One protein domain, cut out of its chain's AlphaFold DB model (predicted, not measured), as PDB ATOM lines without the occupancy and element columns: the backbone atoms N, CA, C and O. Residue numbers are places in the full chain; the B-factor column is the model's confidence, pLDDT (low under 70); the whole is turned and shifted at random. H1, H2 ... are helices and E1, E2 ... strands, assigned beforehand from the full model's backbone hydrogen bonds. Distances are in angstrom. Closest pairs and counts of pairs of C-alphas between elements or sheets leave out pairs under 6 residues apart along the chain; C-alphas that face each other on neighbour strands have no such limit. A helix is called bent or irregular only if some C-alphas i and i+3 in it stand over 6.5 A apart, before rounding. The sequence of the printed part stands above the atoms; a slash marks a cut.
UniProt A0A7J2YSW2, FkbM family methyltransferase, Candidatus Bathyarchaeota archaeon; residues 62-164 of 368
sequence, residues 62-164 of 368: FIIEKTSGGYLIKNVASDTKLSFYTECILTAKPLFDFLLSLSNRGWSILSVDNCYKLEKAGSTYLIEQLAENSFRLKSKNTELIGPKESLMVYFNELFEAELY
ATOM      1  N   PHE A  62      46.080 -13.549  16.039       81.75
ATOM      2  CA  PHE A  62      46.916 -12.413  15.668       81.75
ATOM      3  C   PHE A  62      48.314 -12.515  16.279       81.75
ATOM      4  O   PHE A  62      48.492 -12.866  17.449       81.75
ATOM      5  N   ILE A  63      49.311 -12.143  15.481       80.25
ATOM      6  CA  ILE A  63      50.698 -11.946  15.896       80.25
ATOM      7  C   ILE A  63      51.091 -10.485  15.718       80.25
ATOM      8  O   ILE A  63      50.537  -9.769  14.886       80.25
ATOM      9  N   ILE A  64      52.070 -10.056  16.508       79.44
ATOM     10  CA  ILE A  64      52.629  -8.709  16.447       79.44
ATOM     11  C   ILE A  64      54.120  -8.845  16.214       79.44
ATOM     12  O   ILE A  64      54.819  -9.457  17.022       79.44
ATOM     13  N   GLU A  65      54.587  -8.261  15.122       80.12
ATOM     14  CA  GLU A  65      55.989  -8.238  14.734       80.12
ATOM     15  C   GLU A  65      56.529  -6.816  14.871       80.12
ATOM     16  O   GLU A  65      55.929  -5.859  14.376       80.12
ATOM     17  N   LYS A  66      57.678  -6.662  15.530       77.81
ATOM     18  CA  LYS A  66      58.405  -5.392  15.533       77.81
ATOM     19  C   LYS A  66      59.106  -5.210  14.188       77.81
ATOM     20  O   LYS A  66      59.825  -6.098  13.736       77.81
ATOM     21  N   THR A  67      58.928  -4.047  13.577       77.50
ATOM     22  CA  THR A  67      59.594  -3.649  12.331       77.50
ATOM     23  C   THR A  67      60.545  -2.481  12.595       77.50
ATOM     24  O   THR A  67      60.599  -1.944  13.704       77.50
ATOM     25  N   SER A  68      61.315  -2.067  11.587       78.00
ATOM     26  CA  SER A  68      62.195  -0.894  11.690       78.00
ATOM     27  C   SER A  68      61.438   0.419  11.929       78.00
ATOM     28  O   SER A  68      62.036   1.362  12.434       78.00
ATOM     29  N   GLY A  69      60.143   0.480  11.586       71.44
ATOM     30  CA  GLY A  69      59.303   1.673  11.724       71.44
ATOM     31  C   GLY A  69      58.211   1.591  12.797       71.44
ATOM     32  O   GLY A  69      57.520   2.579  13.014       71.44
ATOM     33  N   GLY A  70      58.027   0.448  13.467       76.62
ATOM     34  CA  GLY A  70      56.961   0.283  14.458       76.62
ATOM     35  C   GLY A  70      56.556  -1.174  14.661       76.62
ATOM     36  O   GLY A  70      57.400  -2.041  14.892       76.62
ATOM     37  N   TYR A  71      55.257  -1.441  14.571       78.56
ATOM     38  CA  TYR A  71      54.636  -2.734  14.824       78.56
ATOM     39  C   TYR A  71      53.702  -3.132  13.685       78.56
ATOM     40  O   TYR A  71      52.948  -2.322  13.155       78.56
ATOM     41  N   LEU A  72      53.730  -4.406  13.325       78.12
ATOM     42  CA  LEU A  72      52.857  -4.993  12.321       78.12
ATOM     43  C   LEU A  72      51.997  -6.056  12.995       78.12
ATOM     44  O   LEU A  72      52.530  -7.035  13.518       78.12
ATOM     45  N   ILE A  73      50.679  -5.851  12.997       79.75
ATOM     46  CA  ILE A  73      49.714  -6.840  13.479       79.75
ATOM     47  C   ILE A  73      49.227  -7.638  12.272       79.75
ATOM     48  O   ILE A  73      48.718  -7.069  11.305       79.75
ATOM     49  N   LYS A  74      49.393  -8.959  12.319       79.38
ATOM     50  CA  LYS A  74      48.949  -9.876  11.262       79.38
ATOM     51  C   LYS A  74      48.062 -10.939  11.860       79.38
ATOM     52  O   LYS A  74      48.386 -11.467  12.921       79.38
ATOM     53  N   ASN A  75      46.989 -11.290  11.173       80.19
ATOM     54  CA  ASN A  75      46.305 -12.537  11.473       80.19
ATOM     55  C   ASN A  75      47.095 -13.683  10.814       80.19
ATOM     56  O   ASN A  75      47.489 -13.550   9.664       80.19
ATOM     57  N   VAL A  76      47.379 -14.784  11.512       80.88
ATOM     58  CA  VAL A  76      48.108 -15.920  10.907       80.88
ATOM     59  C   VAL A  76      47.197 -16.873  10.136       80.88
ATOM     60  O   VAL A  76      47.688 -17.699   9.374       80.88
ATOM     61  N   ALA A  77      45.881 -16.764  10.326       76.81
ATOM     62  CA  ALA A  77      44.874 -17.571   9.646       76.81
ATOM     63  C   ALA A  77      44.258 -16.866   8.419       76.81
ATOM     64  O   ALA A  77      43.465 -17.475   7.708       76.81
ATOM     65  N   SER A  78      44.601 -15.598   8.158       73.94
ATOM     66  CA  SER A  78      44.141 -14.831   6.989       73.94
ATOM     67  C   SER A  78      45.228 -13.875   6.488       73.94
ATOM     68  O   SER A  78      46.162 -13.562   7.214       73.94
ATOM     69  N   ASP A  79      45.101 -13.353   5.266       70.94
ATOM     70  CA  ASP A  79      46.064 -12.393   4.692       70.94
ATOM     71  C   ASP A  79      45.968 -10.965   5.269       70.94
ATOM     72  O   ASP A  79      46.590 -10.025   4.765       70.94
ATOM     73  N   THR A  80      45.216 -10.798   6.354       73.56
ATOM     74  CA  THR A  80      44.921  -9.524   7.009       73.56
ATOM     75  C   THR A  80      46.144  -8.931   7.697       73.56
ATOM     76  O   THR A  80      46.777  -9.577   8.542       73.56
ATOM     77  N   LYS A  81      46.469  -7.673   7.370       75.12
ATOM     78  CA  LYS A  81      47.671  -6.979   7.860       75.12
ATOM     79  C   LYS A  81      47.354  -5.528   8.219       75.12
ATOM     80  O   LYS A  81      46.870  -4.769   7.385       75.12
ATOM     81  N   LEU A  82      47.705  -5.134   9.441       72.56
ATOM     82  CA  LEU A  82      47.560  -3.774   9.959       72.56
ATOM     83  C   LEU A  82      48.920  -3.233  10.406       72.56
ATOM     84  O   LEU A  82      49.576  -3.826  11.268       72.56
ATOM     85  N   SER A  83      49.344  -2.102   9.835       69.94
ATOM     86  CA  SER A  83      50.645  -1.497  10.139       69.94
ATOM     87  C   SER A  83      50.496  -0.303  11.083       69.94
ATOM     88  O   SER A  83      49.788   0.661  10.792       69.94
ATOM     89  N   PHE A  84      51.204  -0.349  12.209       68.06
ATOM     90  CA  PHE A  84      51.173   0.661  13.264       68.06
ATOM     91  C   PHE A  84      52.572   1.242  13.466       68.06
ATOM     92  O   PHE A  84      53.470   0.585  13.984       68.06
ATOM     93  N   TYR A  85      52.759   2.496  13.086       63.06
ATOM     94  CA  TYR A  85      53.996   3.258  13.236       63.06
ATOM     95  C   TYR A  85      53.860   4.189  14.445       63.06
ATOM     96  O   TYR A  85      53.885   5.409  14.330       63.06
ATOM     97  N   THR A  86      53.636   3.593  15.617       59.88
ATOM     98  CA  THR A  86      53.453   4.297  16.893       59.88
ATOM     99  C   THR A  86      54.329   3.675  17.974       59.88
ATOM    100  O   THR A  86      54.568   2.463  17.979       59.88
ATOM    101  N   GLU A  87      54.781   4.494  18.926       53.47
ATOM    102  CA  GLU A  87      55.405   4.005  20.159       53.47
ATOM    103  C   GLU A  87      54.392   3.319  21.093       53.47
ATOM    104  O   GLU A  87      54.798   2.633  22.033       53.47
ATOM    105  N   CYS A  88      53.081   3.476  20.855       56.38
ATOM    106  CA  CYS A  88      52.034   2.986  21.741       56.38
ATOM    107  C   CYS A  88      50.875   2.330  20.984       56.38
ATOM    108  O   CYS A  88      49.969   2.985  20.484       56.38
ATOM    109  N   ILE A  89      50.849   0.999  20.992       61.94
ATOM    110  CA  ILE A  89      49.801   0.197  20.349       61.94
ATOM    111  C   ILE A  89      48.406   0.395  20.988       61.94
ATOM    112  O   ILE A  89      47.397   0.054  20.384       61.94
ATOM    113  N   LEU A  90      48.327   0.986  22.192       61.50
ATOM    114  CA  LEU A  90      47.060   1.298  22.872       61.50
ATOM    115  C   LEU A  90      46.185   2.282  22.115       61.50
ATOM    116  O   LEU A  90      44.966   2.198  22.252       61.50
ATOM    117  N   THR A  91      46.791   3.212  21.373       63.94
ATOM    118  CA  THR A  91      46.023   4.226  20.647       63.94
ATOM    119  C   THR A  91      45.081   3.556  19.660       63.94
ATOM    120  O   THR A  91      43.930   3.954  19.582       63.94
ATOM    121  N   ALA A  92      45.516   2.451  19.044       64.38
ATOM    122  CA  ALA A  92      44.750   1.659  18.088       64.38
ATOM    123  C   ALA A  92      43.553   0.899  18.671       64.38
ATOM    124  O   ALA A  92      42.632   0.566  17.927       64.38
ATOM    125  N   LYS A  93      43.550   0.592  19.976       72.06
ATOM    126  CA  LYS A  93      42.558  -0.320  20.566       72.06
ATOM    127  C   LYS A  93      41.097   0.103  20.309       72.06
ATOM    128  O   LYS A  93      40.315  -0.775  19.956       72.06
ATOM    129  N   PRO A  94      40.695   1.382  20.463       74.12
ATOM    130  CA  PRO A  94      39.300   1.797  20.297       74.12
ATOM    131  C   PRO A  94      38.737   1.554  18.892       74.12
ATOM    132  O   PRO A  94      37.547   1.282  18.755       74.12
ATOM    133  N   LEU A  95      39.587   1.618  17.861       79.69
ATOM    134  CA  LEU A  95      39.197   1.417  16.463       79.69
ATOM    135  C   LEU A  95      39.645   0.069  15.898       79.69
ATOM    136  O   LEU A  95      39.435  -0.173  14.715       79.69
ATOM    137  N   PHE A  96      40.270  -0.804  16.692       80.69
ATOM    138  CA  PHE A  96      40.956  -1.977  16.153       80.69
ATOM    139  C   PHE A  96      40.044  -2.855  15.291       80.69
ATOM    140  O   PHE A  96      40.408  -3.153  14.157       80.69
ATOM    141  N   ASP A  97      38.850  -3.192  15.776       80.19
ATOM    142  CA  ASP A  97      37.909  -4.053  15.047       80.19
ATOM    143  C   ASP A  97      37.405  -3.395  13.756       80.19
ATOM    144  O   ASP A  97      37.271  -4.050  12.722       80.19
ATOM    145  N   PHE A  98      37.193  -2.078  13.789       84.69
ATOM    146  CA  PHE A  98      36.818  -1.299  12.612       84.69
ATOM    147  C   PHE A  98      37.952  -1.250  11.579       84.69
ATOM    148  O   PHE A  98      37.748  -1.545  10.406       84.69
ATOM    149  N   LEU A  99      39.177  -0.939  12.001       86.25
ATOM    150  CA  LEU A  99      40.343  -0.931  11.116       86.25
ATOM    151  C   LEU A  99      40.596  -2.326  10.540       86.25
ATOM    152  O   LEU A  99      40.910  -2.476   9.361       86.25
ATOM    153  N   LEU A 100      40.416  -3.365  11.349       82.50
ATOM    154  CA  LEU A 100      40.523  -4.746  10.911       82.50
ATOM    155  C   LEU A 100      39.486  -5.075   9.829       82.50
ATOM    156  O   LEU A 100      39.846  -5.665   8.809       82.50
ATOM    157  N   SER A 101      38.229  -4.655  10.005       82.88
ATOM    158  CA  SER A 101      37.179  -4.871   9.003       82.88
ATOM    159  C   SER A 101      37.495  -4.162   7.680       82.88
ATOM    160  O   SER A 101      37.315  -4.745   6.609       82.88
ATOM    161  N   LEU A 102      38.060  -2.952   7.733       86.25
ATOM    162  CA  LEU A 102      38.533  -2.240   6.548       86.25
ATOM    163  C   LEU A 102      39.723  -2.952   5.886       86.25
ATOM    164  O   LEU A 102      39.738  -3.115   4.666       86.25
ATOM    165  N   SER A 103      40.699  -3.423   6.662       84.19
ATOM    166  CA  SER A 103      41.850  -4.173   6.134       84.19
ATOM    167  C   SER A 103      41.411  -5.440   5.396       84.19
ATOM    168  O   SER A 103      41.849  -5.670   4.268       84.19
ATOM    169  N   ASN A 104      40.450  -6.186   5.954       81.81
ATOM    170  CA  ASN A 104      39.823  -7.338   5.291       81.81
ATOM    171  C   ASN A 104      39.157  -6.968   3.958       81.81
ATOM    172  O   ASN A 104      39.099  -7.779   3.038       81.81
ATOM    173  N   ARG A 105      38.672  -5.728   3.837       81.88
ATOM    174  CA  ARG A 105      38.077  -5.164   2.616       81.88
ATOM    175  C   ARG A 105      39.116  -4.499   1.699       81.88
ATOM    176  O   ARG A 105      38.741  -3.727   0.812       81.88
ATOM    177  N   GLY A 106      40.406  -4.780   1.894       84.50
ATOM    178  CA  GLY A 106      41.502  -4.345   1.023       84.50
ATOM    179  C   GLY A 106      41.995  -2.918   1.262       84.50
ATOM    180  O   GLY A 106      42.643  -2.349   0.385       84.50
ATOM    181  N   TRP A 107      41.678  -2.313   2.409       87.12
ATOM    182  CA  TRP A 107      42.236  -1.014   2.779       87.12
ATOM    183  C   TRP A 107      43.659  -1.152   3.319       87.12
ATOM    184  O   TRP A 107      43.940  -1.986   4.181       87.12
ATOM    185  N   SER A 108      44.548  -0.279   2.852       85.81
ATOM    186  CA  SER A 108      45.843  -0.052   3.487       85.81
ATOM    187  C   SER A 108      45.656   0.878   4.677       85.81
ATOM    188  O   SER A 108      45.020   1.926   4.555       85.81
ATOM    189  N   ILE A 109      46.200   0.490   5.829       86.50
ATOM    190  CA  ILE A 109      46.038   1.213   7.091       86.50
ATOM    191  C   ILE A 109      47.410   1.490   7.678       86.50
ATOM    192  O   ILE A 109      48.197   0.570   7.918       86.50
ATOM    193  N   LEU A 110      47.664   2.771   7.923       81.75
ATOM    194  CA  LEU A 110      48.858   3.275   8.577       81.75
ATOM    195  C   LEU A 110      48.443   4.120   9.778       81.75
ATOM    196  O   LEU A 110      47.782   5.138   9.622       81.75
ATOM    197  N   SER A 111      48.839   3.711  10.976       76.69
ATOM    198  CA  SER A 111      48.563   4.463  12.205       76.69
ATOM    199  C   SER A 111      49.828   5.123  12.744       76.69
ATOM    200  O   SER A 111      50.871   4.474  12.794       76.69
ATOM    201  N   VAL A 112      49.729   6.386  13.158       73.44
ATOM    202  CA  VAL A 112      50.774   7.142  13.863       73.44
ATOM    203  C   VAL A 112      50.098   7.865  15.026       73.44
ATOM    204  O   VAL A 112      49.224   8.699  14.807       73.44
ATOM    205  N   ASP A 113      50.475   7.528  16.259       74.12
ATOM    206  CA  ASP A 113      49.853   8.033  17.490       74.12
ATOM    207  C   ASP A 113      48.314   7.912  17.481       74.12
ATOM    208  O   ASP A 113      47.791   6.800  17.385       74.12
ATOM    209  N   ASN A 114      47.591   9.033  17.585       78.56
ATOM    210  CA  ASN A 114      46.124   9.100  17.574       78.56
ATOM    211  C   ASN A 114      45.539   9.274  16.163       78.56
ATOM    212  O   ASN A 114      44.345   9.542  16.022       78.56
ATOM    213  N   CYS A 115      46.367   9.143  15.126       85.75
ATOM    214  CA  CYS A 115      45.986   9.344  13.738       85.75
ATOM    215  C   CYS A 115      46.060   8.036  12.943       85.75
ATOM    216  O   CYS A 115      46.983   7.232  13.099       85.75
ATOM    217  N   TYR A 116      45.114   7.848  12.029       88.12
ATOM    218  CA  TYR A 116      45.022   6.702  11.133       88.12
ATOM    219  C   TYR A 116      44.851   7.199   9.711       88.12
ATOM    220  O   TYR A 116      43.901   7.908   9.396       88.12
ATOM    221  N   LYS A 117      45.764   6.808   8.837       90.38
ATOM    222  CA  LYS A 117      45.672   7.011   7.402       90.38
ATOM    223  C   LYS A 117      45.144   5.733   6.764       90.38
ATOM    224  O   LYS A 117      45.742   4.669   6.918       90.38
ATOM    225  N   LEU A 118      44.031   5.858   6.054       91.50
ATOM    226  CA  LEU A 118      43.370   4.786   5.320       91.50
ATOM    227  C   LEU A 118      43.474   5.073   3.824       91.50
ATOM    228  O   LEU A 118      43.134   6.172   3.382       91.50
ATOM    229  N   GLU A 119      43.926   4.097   3.043       90.56
ATOM    230  CA  GLU A 119      44.099   4.233   1.596       90.56
ATOM    231  C   GLU A 119      43.507   3.039   0.844       90.56
ATOM    232  O   GLU A 119      43.808   1.885   1.157       90.56
ATOM    233  N   LYS A 120      42.686   3.313  -0.175       88.12
ATOM    234  CA  LYS A 120      42.151   2.303  -1.102       88.12
ATOM    235  C   LYS A 120      41.806   2.952  -2.441       88.12
ATOM    236  O   LYS A 120      41.190   4.012  -2.464       88.12
ATOM    237  N   ALA A 121      42.204   2.317  -3.547       85.88
ATOM    238  CA  ALA A 121      41.850   2.729  -4.914       85.88
ATOM    239  C   ALA A 121      42.041   4.241  -5.200       85.88
ATOM    240  O   ALA A 121      41.187   4.889  -5.794       85.88
ATOM    241  N   GLY A 122      43.148   4.829  -4.728       85.12
ATOM    242  CA  GLY A 122      43.453   6.258  -4.913       85.12
ATOM    243  C   GLY A 122      42.700   7.223  -3.985       85.12
ATOM    244  O   GLY A 122      42.962   8.423  -4.022       85.12
ATOM    245  N   SER A 123      41.805   6.722  -3.130       88.50
ATOM    246  CA  SER A 123      41.171   7.500  -2.065       88.50
ATOM    247  C   SER A 123      42.000   7.453  -0.785       88.50
ATOM    248  O   SER A 123      42.526   6.400  -0.417       88.50
ATOM    249  N   THR A 124      42.067   8.584  -0.082       93.69
ATOM    250  CA  THR A 124      42.772   8.721   1.197       93.69
ATOM    251  C   THR A 124      41.854   9.350   2.234       93.69
ATOM    252  O   THR A 124      41.241  10.389   1.980       93.69
ATOM    253  N   TYR A 125      41.812   8.735   3.412       94.56
ATOM    254  CA  TYR A 125      41.095   9.226   4.580       94.56
ATOM    255  C   TYR A 125      42.046   9.301   5.772       94.56
ATOM    256  O   TYR A 125      42.912   8.445   5.944       94.56
ATOM    257  N   LEU A 126      41.881  10.332   6.588       94.69
ATOM    258  CA  LEU A 126      42.585  10.534   7.844       94.69
ATOM    259  C   LEU A 126      41.565  10.472   8.973       94.69
ATOM    260  O   LEU A 126      40.574  11.191   8.929       94.69
ATOM    261  N   ILE A 127      41.802   9.627   9.967       93.88
ATOM    262  CA  ILE A 127      41.014   9.573  11.194       93.88
ATOM    263  C   ILE A 127      41.895  10.052  12.339       93.88
ATOM    264  O   ILE A 127      42.991   9.536  12.515       93.88
ATOM    265  N   GLU A 128      41.422  11.011  13.120       92.19
ATOM    266  CA  GLU A 128      42.072  11.516  14.329       92.19
ATOM    267  C   GLU A 128      41.179  11.210  15.534       92.19
ATOM    268  O   GLU A 128      40.000  11.560  15.537       92.19
ATOM    269  N   GLN A 129      41.720  10.568  16.567       88.69
ATOM    270  CA  GLN A 129      41.006  10.392  17.830       88.69
ATOM    271  C   GLN A 129      41.071  11.683  18.657       88.69
ATOM    272  O   GLN A 129      42.141  12.081  19.119       88.69
ATOM    273  N   LEU A 130      39.913  12.313  18.872       89.75
ATOM    274  CA  LEU A 130      39.763  13.548  19.647       89.75
ATOM    275  C   LEU A 130      39.551  13.265  21.145       89.75
ATOM    276  O   LEU A 130      40.029  14.012  21.996       89.75
ATOM    277  N   ALA A 131      38.824  12.190  21.462       85.94
ATOM    278  CA  ALA A 131      38.548  11.713  22.820       85.94
ATOM    279  C   ALA A 131      38.279  10.193  22.815       85.94
ATOM    280  O   ALA A 131      38.316   9.563  21.760       85.94
ATOM    281  N   GLU A 132      37.993   9.589  23.978       78.00
ATOM    282  CA  GLU A 132      37.814   8.128  24.117       78.00
ATOM    283  C   GLU A 132      36.837   7.540  23.079       78.00
ATOM    284  O   GLU A 132      37.205   6.587  22.397       78.00
ATOM    285  N   ASN A 133      35.683   8.186  22.869       80.00
ATOM    286  CA  ASN A 133      34.663   7.802  21.880       80.00
ATOM    287  C   ASN A 133      34.360   8.929  20.876       80.00
ATOM    288  O   ASN A 133      33.217   9.111  20.470       80.00
ATOM    289  N   SER A 134      35.354   9.742  20.511       89.12
ATOM    290  CA  SER A 134      35.163  10.817  19.530       89.12
ATOM    291  C   SER A 134      36.312  10.853  18.543       89.12
ATOM    292  O   SER A 134      37.482  10.905  18.932       89.12
ATOM    293  N   PHE A 135      35.963  10.849  17.265       93.25
ATOM    294  CA  PHE A 135      36.885  10.790  16.150       93.25
ATOM    295  C   PHE A 135      36.531  11.858  15.125       93.25
ATOM    296  O   PHE A 135      35.364  12.193  14.937       93.25
ATOM    297  N   ARG A 136      37.552  12.367  14.440       96.06
ATOM    298  CA  ARG A 136      37.419  13.193  13.245       96.06
ATOM    299  C   ARG A 136      37.872  12.389  12.041       96.06
ATOM    300  O   ARG A 136      39.013  11.947  12.017       96.06
ATOM    301  N   LEU A 137      37.024  12.255  11.034       96.31
ATOM    302  CA  LEU A 137      37.370  11.765   9.706       96.31
ATOM    303  C   LEU A 137      37.593  12.947   8.769       96.31
ATOM    304  O   LEU A 137      36.776  13.860   8.717       96.31
ATOM    305  N   LYS A 138      38.650  12.899   7.966       96.44
ATOM    306  CA  LYS A 138      38.940  13.883   6.929       96.44
ATOM    307  C   LYS A 138      39.355  13.207   5.632       96.44
ATOM    308  O   LYS A 138      40.219  12.336   5.619       96.44
ATOM    309  N   SER A 139      38.765  13.641   4.531       94.12
ATOM    310  CA  SER A 139      39.151  13.293   3.166       94.12
ATOM    311  C   SER A 139      39.356  14.575   2.352       94.12
ATOM    312  O   SER A 139      39.329  15.681   2.895       94.12
ATOM    313  N   LYS A 140      39.555  14.450   1.035       91.31
ATOM    314  CA  LYS A 140      39.668  15.609   0.138       91.31
ATOM    315  C   LYS A 140      38.438  16.529   0.195       91.31
ATOM    316  O   LYS A 140      38.600  17.742   0.130       91.31
ATOM    317  N   ASN A 141      37.237  15.953   0.293       90.12
ATOM    318  CA  ASN A 141      35.969  16.680   0.133       90.12
ATOM    319  C   ASN A 141      35.009  16.533   1.325       90.12
ATOM    320  O   ASN A 141      33.946  17.161   1.310       90.12
ATOM    321  N   THR A 142      35.366  15.715   2.317       95.38
ATOM    322  CA  THR A 142      34.500  15.368   3.446       95.38
ATOM    323  C   THR A 142      35.247  15.528   4.761       95.38
ATOM    324  O   THR A 142      36.377  15.054   4.885       95.38
ATOM    325  N   GLU A 143      34.602  16.132   5.752       97.44
ATOM    326  CA  GLU A 143      35.085  16.169   7.132       97.44
ATOM    327  C   GLU A 143      33.940  15.820   8.088       97.44
ATOM    328  O   GLU A 143      32.926  16.500   8.093       97.44
ATOM    329  N   LEU A 144      34.072  14.750   8.866       97.31
ATOM    330  CA  LEU A 144      33.050  14.300   9.814       97.31
ATOM    331  C   LEU A 144      33.646  14.213  11.211       97.31
ATOM    332  O   LEU A 144      34.818  13.883  11.378       97.31
ATOM    333  N   ILE A 145      32.824  14.462  12.218       96.69
ATOM    334  CA  ILE A 145      33.105  14.165  13.613       96.69
ATOM    335  C   ILE A 145      32.001  13.273  14.168       96.69
ATOM    336  O   ILE A 145      30.836  13.416  13.812       96.69
ATOM    337  N   GLY A 146      32.362  12.359  15.055       93.44
ATOM    338  CA  GLY A 146      31.392  11.449  15.644       93.44
ATOM    339  C   GLY A 146      32.060  10.328  16.423       93.44
ATOM    340  O   GLY A 146      33.290  10.302  16.555       93.44
ATOM    341  N   PRO A 147      31.265   9.408  16.972       91.38
ATOM    342  CA  PRO A 147      31.787   8.192  17.566       91.38
ATOM    343  C   PRO A 147      32.277   7.229  16.466       91.38
ATOM    344  O   PRO A 147      32.117   7.496  15.269       91.38
ATOM    345  N   LYS A 148      32.929   6.119  16.839       87.62
ATOM    346  CA  LYS A 148      33.484   5.166  15.850       87.62
ATOM    347  C   LYS A 148      32.387   4.577  14.955       87.62
ATOM    348  O   LYS A 148      32.639   4.253  13.801       87.62
ATOM    349  N   GLU A 149      31.182   4.491  15.491       86.44
ATOM    350  CA  GLU A 149      29.958   4.018  14.866       86.44
ATOM    351  C   GLU A 149      29.589   4.877  13.651       86.44
ATOM    352  O   GLU A 149      29.383   4.338  12.570       86.44
ATOM    353  N   SER A 150      29.648   6.208  13.772       90.06
ATOM    354  CA  SER A 150      29.392   7.126  12.647       90.06
ATOM    355  C   SER A 150      30.429   6.954  11.531       90.06
ATOM    356  O   SER A 150      30.115   7.021  10.340       90.06
ATOM    357  N   LEU A 151      31.683   6.637  11.889       90.88
ATOM    358  CA  LEU A 151      32.690   6.272  10.889       90.88
ATOM    359  C   LEU A 151      32.326   4.961  10.190       90.88
ATOM    360  O   LEU A 151      32.456   4.866   8.974       90.88
ATOM    361  N   MET A 152      31.873   3.955  10.937       88.44
ATOM    362  CA  MET A 152      31.450   2.677  10.364       88.44
ATOM    363  C   MET A 152      30.305   2.861   9.368       88.44
ATOM    364  O   MET A 152      30.424   2.361   8.248       88.44
ATOM    365  N   VAL A 153      29.267   3.620   9.736       88.69
ATOM    366  CA  VAL A 153      28.143   3.965   8.850       88.69
ATOM    367  C   VAL A 153      28.662   4.642   7.584       88.69
ATOM    368  O   VAL A 153      28.454   4.125   6.490       88.69
ATOM    369  N   TYR A 154      29.458   5.710   7.708       91.38
ATOM    370  CA  TYR A 154      29.986   6.417   6.537       91.38
ATOM    371  C   TYR A 154      30.808   5.513   5.604       91.38
ATOM    372  O   TYR A 154      30.707   5.610   4.379       91.38
ATOM    373  N   PHE A 155      31.643   4.624   6.149       89.12
ATOM    374  CA  PHE A 155      32.408   3.692   5.321       89.12
ATOM    375  C   PHE A 155      31.521   2.612   4.691       89.12
ATOM    376  O   PHE A 155      31.793   2.240   3.552       89.12
ATOM    377  N   ASN A 156      30.471   2.139   5.367       84.75
ATOM    378  CA  ASN A 156      29.472   1.252   4.764       84.75
ATOM    379  C   ASN A 156      28.771   1.931   3.585       84.75
ATOM    380  O   ASN A 156      28.772   1.361   2.499       84.75
ATOM    381  N   GLU A 157      28.352   3.188   3.735       85.19
ATOM    382  CA  GLU A 157      27.802   3.985   2.631       85.19
ATOM    383  C   GLU A 157      28.790   4.107   1.465       85.19
ATOM    384  O   GLU A 157      28.414   4.004   0.301       85.19
ATOM    385  N   LEU A 158      30.093   4.279   1.731       83.56
ATOM    386  CA  LEU A 158      31.114   4.281   0.675       83.56
ATOM    387  C   LEU A 158      31.256   2.932  -0.034       83.56
ATOM    388  O   LEU A 158      31.508   2.921  -1.237       83.56
ATOM    389  N   PHE A 159      31.144   1.820   0.692       79.69
ATOM    390  CA  PHE A 159      31.190   0.485   0.096       79.69
ATOM    391  C   PHE A 159      29.960   0.210  -0.755       79.69
ATOM    392  O   PHE A 159      30.065  -0.386  -1.823       79.69
ATOM    393  N   GLU A 160      28.809   0.677  -0.295       73.31
ATOM    394  CA  GLU A 160      27.551   0.536  -1.001       73.31
ATOM    395  C   GLU A 160      27.368   1.601  -2.089       73.31
ATOM    396  O   GLU A 160      26.540   1.421  -2.970       73.31
ATOM    397  N   ALA A 161      28.160   2.682  -2.100       67.38
ATOM    398  CA  ALA A 161      28.121   3.752  -3.107       67.38
ATOM    399  C   ALA A 161      28.201   3.229  -4.542       67.38
ATOM    400  O   ALA A 161      27.548   3.778  -5.428       67.38
ATOM    401  N   GLU A 162      28.982   2.170  -4.765       63.28
ATOM    402  CA  GLU A 162      29.093   1.496  -6.064       63.28
ATOM    403  C   GLU A 162      27.770   0.832  -6.490       63.28
ATOM    404  O   GLU A 162      27.531   0.619  -7.673       63.28
ATOM    405  N   LEU A 163      26.877   0.555  -5.538       59.50
ATOM    406  CA  LEU A 163      25.556  -0.035  -5.742       59.50
ATOM    407  C   LEU A 163      24.448   1.026  -5.935       59.50
ATOM    408  O   LEU A 163      23.339   0.678  -6.338       59.50
ATOM    409  N   TYR A 164      24.713   2.305  -5.636       61.88
ATOM    410  CA  TYR A 164      23.730   3.405  -5.632       61.88
ATOM    411  C   TYR A 164      23.741   4.289  -6.893       61.88
ATOM    412  O   TYR A 164      23.136   5.360  -6.843       61.88
TER     413      TYR A 164
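AT A GLANCE: This is residues 62 to 164 of the 368 residues of the protein "FkbM family methyltransferase" of Candidatus Bathyarchaeota archaeon (UniProt A0A7J2YSW2). One long, twisted sheet of eight strands curls round helix H1, which fills its hollow face near the middle of the domain. Helix H2 follows the last strand and packs on that same face near the other end of the sheet, over E7 and E8, while the opposite face has no named helix. The printed part has 103 residues, with the named elements E1, E2, E3, H1, E4, E5, E6, E7, E8 and H2 in this order along the chain. The sheet is mixed, and its strands stand side by side in the same order as in the chain; the class is mixed, helices and strands. The whole is compact, with a radius of gyration of the C-alphas of 13.5 A and spans of 40 by 29 by 21 A.

HOW THE PARTS SIT: The sheet runs, strand beside strand, E1, residues 62 to 66; E2, 71 to 75; E3, 81 to 84; E4, 108 to 112; E5, 115 to 120; E6, 123 to 131; E7, 134 to 138; and E8, 143 to 146. E1 and E8 are its edge strands. E3 and E4 are parallel neighbours at 21 degrees, with N 111 and O 83 at 3.2 A, within hydrogen-bond range. The other neighbours are antiparallel hairpins, in two meanders, each strand the antiparallel neighbour of the one before: E1 E2 E3, and E4 E5 E6 E7 E8. Pairs within hydrogen-bond range include N 63 and O 74 at 2.8 A for E1 and E2, N 71 and O 84 at 2.8 A for E2 and E3, and N 110 and O 117 at 2.9 A for E4 and E5. Others are N 118 and O 125 at 2.8 A for E5 and E6, N 128 and O 136 at 2.8 A for E6 and E7, and N 137 and O 144 at 2.8 A for E7 and E8. Across the sheet the strands' lines turn by 122 degrees. H1, residues 89 to 104, is on the sheet, which curls round it. E3, H1 and E4 form a strand-helix-strand unit, two parallel neighbour strands with a helix between, and its crossover is left-handed. The closest C-alphas of E3 and H1, those of Lys 81 and Ser 103, are 6.7 A apart; those of H1 and E4, Ser 103 and Ile 109, are 6.9 A apart. H1 and E5 are near each other, with 13 pairs of C-alphas within 10 A. H2, residues 148 to 163, is on the same face, at a height over the sheet of 11.8 A; it lies over E7 and E8 and runs along the strands, at 12 degrees to E7 on the local plane. The two helices on one face make two layers with the sheet. H1 and H2 only just touch, with 3 pairs of C-alphas within 8 A, made by residues 95 to 98 of H1 and 148 to 152 of H2; the closest are Leu 95 and Lys 148, 6.9 A. E1 and E8 are apart. Of the O i to N i+4 pairs, 7 of 12 in H1 and 10 of 12 in H2 are within hydrogen-bond range.

IN THESE COORDINATES: E1 begins at C-alpha 62, (46.916, -12.413, 15.668). E6 is the longest strand, 25.4 A from C-alpha 123 at (41.171, 7.500, -2.065) to C-alpha 131; E5 spans 16.9 A. H1 spans 19.6 A and has a kink of 76 degrees near residue 96; it is irregular, with C-alphas 94 and 97 8.0 A apart. H2 spans 23.6 A and ends at C-alpha 163, (25.556, -0.035, -5.742); it is only just irregular, with C-alphas 159 and 162 6.6 A apart.

THE WHOLE: The two C-alphas farthest apart, those of Ser 68 and Tyr 164, are 42.4 A apart. The printed part has no cut, and its links are tight. The mean pLDDT of the printed part is 81.6; residues 83 to 92 and 161 to 164 are under 70.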